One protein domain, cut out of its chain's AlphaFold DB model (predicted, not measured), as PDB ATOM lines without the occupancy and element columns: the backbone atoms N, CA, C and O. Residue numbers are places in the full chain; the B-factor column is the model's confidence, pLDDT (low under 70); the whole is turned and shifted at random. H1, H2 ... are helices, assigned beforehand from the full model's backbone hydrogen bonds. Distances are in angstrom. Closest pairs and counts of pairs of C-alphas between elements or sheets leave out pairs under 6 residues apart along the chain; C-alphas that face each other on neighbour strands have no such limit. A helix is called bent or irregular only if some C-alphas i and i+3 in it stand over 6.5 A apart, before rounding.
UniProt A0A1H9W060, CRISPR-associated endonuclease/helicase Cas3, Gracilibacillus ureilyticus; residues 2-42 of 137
ATOM      1  N   VAL A   2      23.658  11.939   4.461       62.59
ATOM      2  CA  VAL A   2      25.028  12.477   4.643       62.59
ATOM      3  C   VAL A   2      25.318  13.760   3.847       62.59
ATOM      4  O   VAL A   2      26.249  14.500   4.156       62.59
ATOM      5  N   ASP A   3      24.490  14.070   2.853       64.12
ATOM      6  CA  ASP A   3      24.664  15.218   1.955       64.12
ATOM      7  C   ASP A   3      24.433  16.559   2.662       64.12
ATOM      8  O   ASP A   3      24.974  17.583   2.261       64.12
ATOM      9  N   LEU A   4      23.666  16.568   3.756       63.81
ATOM     10  CA  LEU A   4      23.467  17.775   4.564       63.81
ATOM     11  C   LEU A   4      24.732  18.178   5.339       63.81
ATOM     12  O   LEU A   4      24.875  19.335   5.728       63.81
ATOM     13  N   LEU A   5      25.633  17.213   5.553       63.44
ATOM     14  CA  LEU A   5      26.881  17.375   6.298       63.44
ATOM     15  C   LEU A   5      28.095  17.585   5.381       63.44
ATOM     16  O   LEU A   5      29.145  18.018   5.840       63.44
ATOM     17  N   THR A   6      27.978  17.243   4.097       62.00
ATOM     18  CA  THR A   6      29.135  17.155   3.192       62.00
ATOM     19  C   THR A   6      29.008  17.997   1.925       62.00
ATOM     20  O   THR A   6      30.012  18.212   1.255       62.00
ATOM     21  N   TYR A   7      27.816  18.484   1.575       64.38
ATOM     22  CA  TYR A   7      27.574  19.187   0.313       64.38
ATOM     23  C   TYR A   7      27.360  20.696   0.498       64.38
ATOM     24  O   TYR A   7      26.938  21.164   1.555       64.38
ATOM     25  N   GLU A   8      27.634  21.469  -0.557       63.78
ATOM     26  CA  GLU A   8      27.437  22.923  -0.567       63.78
ATOM     27  C   GLU A   8      25.982  23.322  -0.273       63.78
ATOM     28  O   GLU A   8      25.029  22.743  -0.804       63.78
ATOM     29  N   ARG A   9      25.828  24.404   0.505       61.22
ATOM     30  CA  ARG A   9      24.560  24.946   1.032       61.22
ATOM     31  C   ARG A   9      23.430  25.088   0.007       61.22
ATOM     32  O   ARG A   9      22.260  25.023   0.370       61.22
ATOM     33  N   THR A  10      23.771  25.310  -1.258       59.97
ATOM     34  CA  THR A  10      22.836  25.640  -2.343       59.97
ATOM     35  C   THR A  10      22.522  24.461  -3.267       59.97
ATOM     36  O   THR A  10      21.622  24.567  -4.105       59.97
ATOM     37  N   LYS A  11      23.227  23.331  -3.134       65.25
ATOM     38  CA  LYS A  11      23.117  22.190  -4.059       65.25
ATOM     39  C   LYS A  11      22.318  21.012  -3.500       65.25
ATOM     40  O   LYS A  11      21.838  20.196  -4.282       65.25
ATOM     41  N   THR A  12      22.083  20.949  -2.192       72.06
ATOM     42  CA  THR A  12      21.350  19.830  -1.579       72.06
ATOM     43  C   THR A  12      19.841  19.943  -1.817       72.06
ATOM     44  O   THR A  12      19.210  20.932  -1.436       72.06
ATOM     45  N   SER A  13      19.236  18.904  -2.404       76.62
ATOM     46  CA  SER A  13      17.785  18.822  -2.648       76.62
ATOM     47  C   SER A  13      16.968  19.020  -1.368       76.62
ATOM     48  O   SER A  13      16.009  19.787  -1.357       76.62
ATOM     49  N   PHE A  14      17.412  18.423  -0.261       77.25
ATOM     50  CA  PHE A  14      16.775  18.570   1.047       77.25
ATOM     51  C   PHE A  14      16.759  20.018   1.549       77.25
ATOM     52  O   PHE A  14      15.730  20.482   2.031       77.25
ATOM     53  N   ALA A  15      17.871  20.754   1.419       75.25
ATOM     54  CA  ALA A  15      17.943  22.143   1.873       75.25
ATOM     55  C   ALA A  15      16.961  23.031   1.091       75.25
ATOM     56  O   ALA A  15      16.259  23.844   1.690       75.25
ATOM     57  N   LYS A  16      16.840  22.804  -0.224       79.44
ATOM     58  CA  LYS A  16      15.859  23.488  -1.082       79.44
ATOM     59  C   LYS A  16      14.421  23.174  -0.667       79.44
ATOM     60  O   LYS A  16      13.628  24.093  -0.478       79.44
ATOM     61  N   SER A  17      14.093  21.897  -0.469       82.00
ATOM     62  CA  SER A  17      12.759  21.482  -0.020       82.00
ATOM     63  C   SER A  17      12.429  22.020   1.376       82.00
ATOM     64  O   SER A  17      11.307  22.459   1.612       82.00
ATOM     65  N   TYR A  18      13.392  22.047   2.294       81.62
ATOM     66  CA  TYR A  18      13.191  22.570   3.643       81.62
ATOM     67  C   TYR A  18      12.950  24.085   3.638       81.62
ATOM     68  O   TYR A  18      11.996  24.561   4.249       81.62
ATOM     69  N   MET A  19      13.747  24.845   2.879       83.06
ATOM     70  CA  MET A  19      13.531  26.286   2.713       83.06
ATOM     71  C   MET A  19      12.177  26.592   2.068       83.06
ATOM     72  O   MET A  19      11.507  27.529   2.492       83.06
ATOM     73  N   SER A  20      11.743  25.788   1.095       84.75
ATOM     74  CA  SER A  20      10.443  25.978   0.445       84.75
ATOM     75  C   SER A  20       9.261  25.741   1.388       84.75
ATOM     76  O   SER A  20       8.250  26.421   1.251       84.75
ATOM     77  N   ASN A  21       9.367  24.793   2.325       85.88
ATOM     78  CA  ASN A  21       8.277  24.461   3.249       85.88
ATOM     79  C   ASN A  21       8.273  25.320   4.524       85.88
ATOM     80  O   ASN A  21       7.210  25.577   5.081       85.88
ATOM     81  N   TYR A  22       9.442  25.770   4.990       84.75
ATOM     82  CA  TYR A  22       9.585  26.412   6.305       84.75
ATOM     83  C   TYR A  22      10.157  27.835   6.260       84.75
ATOM     84  O   TYR A  22      10.285  28.460   7.312       84.75
ATOM     85  N   GLN A  23      10.529  28.348   5.076       83.56
ATOM     86  CA  GLN A  23      11.149  29.671   4.862       83.56
ATOM     87  C   GLN A  23      12.381  29.939   5.748       83.56
ATOM     88  O   GLN A  23      12.753  31.081   6.015       83.56
ATOM     89  N   LYS A  24      13.025  28.872   6.224       81.62
ATOM     90  CA  LYS A  24      14.172  28.902   7.131       81.62
ATOM     91  C   LYS A  24      15.209  27.893   6.668       81.62
ATOM     92  O   LYS A  24      14.881  26.902   6.020       81.62
ATOM     93  N   LEU A  25      16.468  28.149   7.009       73.38
ATOM     94  CA  LEU A  25      17.535  27.179   6.793       73.38
ATOM     95  C   LEU A  25      17.425  26.041   7.821       73.38
ATOM     96  O   LEU A  25      17.084  26.306   8.977       73.38
ATOM     97  N   PRO A  26      17.732  24.788   7.438       78.00
ATOM     98  CA  PRO A  26      17.846  23.694   8.394       78.00
ATOM     99  C   PRO A  26      18.915  24.007   9.449       78.00
ATOM    100  O   PRO A  26      20.026  24.405   9.104       78.00
ATOM    101  N   SER A  27      18.615  23.772  10.727       74.81
ATOM    102  CA  SER A  27      19.566  23.965  11.836       74.81
ATOM    103  C   SER A  27      20.785  23.038  11.763       74.81
ATOM    104  O   SER A  27      21.849  23.379  12.263       74.81
ATOM    105  N   LEU A  28      20.639  21.883  11.108       73.75
ATOM    106  CA  LEU A  28      21.695  20.885  10.912       73.75
ATOM    107  C   LEU A  28      22.590  21.170   9.693       73.75
ATOM    108  O   LEU A  28      23.410  20.332   9.326       73.75
ATOM    109  N   LEU A  29      22.425  22.322   9.032       71.44
ATOM    110  CA  LEU A  29      23.256  22.694   7.893       71.44
ATOM    111  C   LEU A  29      24.628  23.178   8.376       71.44
ATOM    112  O   LEU A  29      24.754  24.282   8.914       71.44
ATOM    113  N   LEU A  30      25.668  22.385   8.121       70.88
ATOM    114  CA  LEU A  30      27.038  22.799   8.408       70.88
ATOM    115  C   LEU A  30      27.424  24.012   7.538       70.88
ATOM    116  O   LEU A  30      27.122  24.095   6.347       70.88
ATOM    117  N   THR A  31      28.062  25.007   8.154       70.50
ATOM    118  CA  THR A  31      28.621  26.190   7.471       70.50
ATOM    119  C   THR A  31      29.968  25.908   6.817       70.50
ATOM    120  O   THR A  31      30.355  26.638   5.911       70.50
ATOM    121  N   ASN A  32      30.678  24.885   7.293       73.62
ATOM    122  CA  ASN A  32      32.065  24.618   6.939       73.62
ATOM    123  C   ASN A  32      32.143  23.536   5.856       73.62
ATOM    124  O   ASN A  32      31.451  22.520   5.933       73.62
ATOM    125  N   SER A  33      33.028  23.722   4.876       73.06
ATOM    126  CA  SER A  33      33.223  22.791   3.757       73.06
ATOM    127  C   SER A  33      34.148  21.627   4.128       73.06
ATOM    128  O   SER A  33      35.228  21.482   3.560       73.06
ATOM    129  N   TYR A  34      33.742  20.783   5.085       76.62
ATOM    130  CA  TYR A  34      34.556  19.641   5.537       76.62
ATOM    131  C   TYR A  34      34.897  18.661   4.416       76.62
ATOM    132  O   TYR A  34      35.994  18.120   4.406       76.62
ATOM    133  N   ARG A  35      33.989  18.464   3.452       76.25
ATOM    134  CA  ARG A  35      34.254  17.637   2.271       76.25
ATOM    135  C   ARG A  35      35.402  18.195   1.442       76.25
ATOM    136  O   ARG A  35      36.341  17.470   1.167       76.25
ATOM    137  N   THR A  36      35.350  19.477   1.093       76.69
ATOM    138  CA  THR A  36      36.413  20.131   0.324       76.69
ATOM    139  C   THR A  36      37.724  20.139   1.098       76.69
ATOM    140  O   THR A  36      38.764  19.838   0.526       76.69
ATOM    141  N   ALA A  37      37.677  20.434   2.402       79.56
ATOM    142  CA  ALA A  37      38.850  20.360   3.262       79.56
ATOM    143  C   ALA A  37      39.444  18.947   3.256       79.56
ATOM    144  O   ALA A  37      40.637  18.823   3.054       79.56
ATOM    145  N   ALA A  38      38.626  17.898   3.389       80.31
ATOM    146  CA  ALA A  38      39.071  16.507   3.326       80.31
ATOM    147  C   ALA A  38      39.611  16.109   1.940       80.31
ATOM    148  O   ALA A  38      40.625  15.430   1.868       80.31
ATOM    149  N   GLU A  39      38.976  16.557   0.852       80.56
ATOM    150  CA  GLU A  39      39.429  16.322  -0.529       80.56
ATOM    151  C   GLU A  39      40.803  16.959  -0.808       80.56
ATOM    152  O   GLU A  39      41.571  16.421  -1.597       80.56
ATOM    153  N   HIS A  40      41.127  18.077  -0.150       78.62
ATOM    154  CA  HIS A  40      42.397  18.796  -0.325       78.62
ATOM    155  C   HIS A  40      43.386  18.574   0.826       78.62
ATOM    156  O   HIS A  40      44.493  19.112   0.800       78.62
ATOM    157  N   PHE A  41      43.003  17.822   1.857       79.94
ATOM    158  CA  PHE A  41      43.852  17.598   3.015       79.94
ATOM    159  C   PHE A  41      44.958  16.610   2.651       79.94
ATOM    160  O   PHE A  41      44.711  15.423   2.450       79.94
ATOM    161  N   GLN A  42      46.191  17.103   2.606       71.19
ATOM    162  CA  GLN A  42      47.396  16.296   2.464       71.19
ATOM    163  C   GLN A  42      48.263  16.532   3.703       71.19
ATOM    164  O   GLN A  42      48.696  17.653   3.952       71.19
TER     165      GLN A  42
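This is residues 2 to 42 of the 137 residues of the protein "CRISPR-associated endonuclease/helicase Cas3" of Gracilibacillus ureilyticus (UniProt A0A1H9W060). Three helices are strung out loosely along a rod, with H2 toward one end, H3 toward the other, and the very short H1 between them. From H1 the printed part goes out to H2, folds back after it, and runs past the level of H1 as a long link, residues 23 to 33, to reach H3. The printed part has 41 residues, with three named helices in the order H1, H2, H3 and no named strand; its class is all helix. It is loose, with a radius of gyration of the C-alphas of 11.4 A, and its C-alphas span 40 by 15 by 14 A along their three main axes.

H1, residues 3 to 6, touches no helix but is near both others. H2, residues 13 to 22, is close to H1 but not clearly touching it: 2 pairs of C-alphas are within 8 A, and the closest, those of Leu 4 and Ala 15, are 7.5 A apart. H3, residues 34 to 40, is also close to H1 but not clearly touching it, again with 2 pairs of C-alphas within 8 A. The closest C-alphas of H1 and H3, those of Thr 6 and Arg 35, are 5.2 A apart. Centre to centre, H1 is 14.1 A from H2 and 12.1 A from H3. H2 and H3 are apart, with no C-alpha of the one within 8 A of the other. In H2 and H3 every pair of O of residue i and N of residue i+4 is within hydrogen-bond range, while H1 is too short for such a pair.

H1 begins at C-alpha 3, (24.664, 15.218, 1.955), and has 4 residues, Asp 3 to Thr 6. H2 is the longest helix, with 10 residues from Ser 13 to Tyr 22; it measures 14.3 A from first to last C-alpha and ends at C-alpha 22, (9.585, 26.412, 6.305). H3 has 7 residues, Tyr 34 to His 40, measures 9.8 A, and ends at C-alpha 40, (42.397, 18.796, -0.325). No helix is bent or irregular.

The two C-alphas farthest apart, those of Asn 21 and Gln 42, are 40.0 A apart, while the first and last printed C-alphas, of Val 2 and Gln 42, are 22.8 A apart. The printed part runs from residue 2 to residue 42 and has no cut. The link from H1 to H2 is short, with 6 residues, and the link from H2 to H3 is long, with 11. The mean pLDDT of the printed part is 74.1; in this predicted model residues 2 to 11 are under 70, and the mean over H1 is 63.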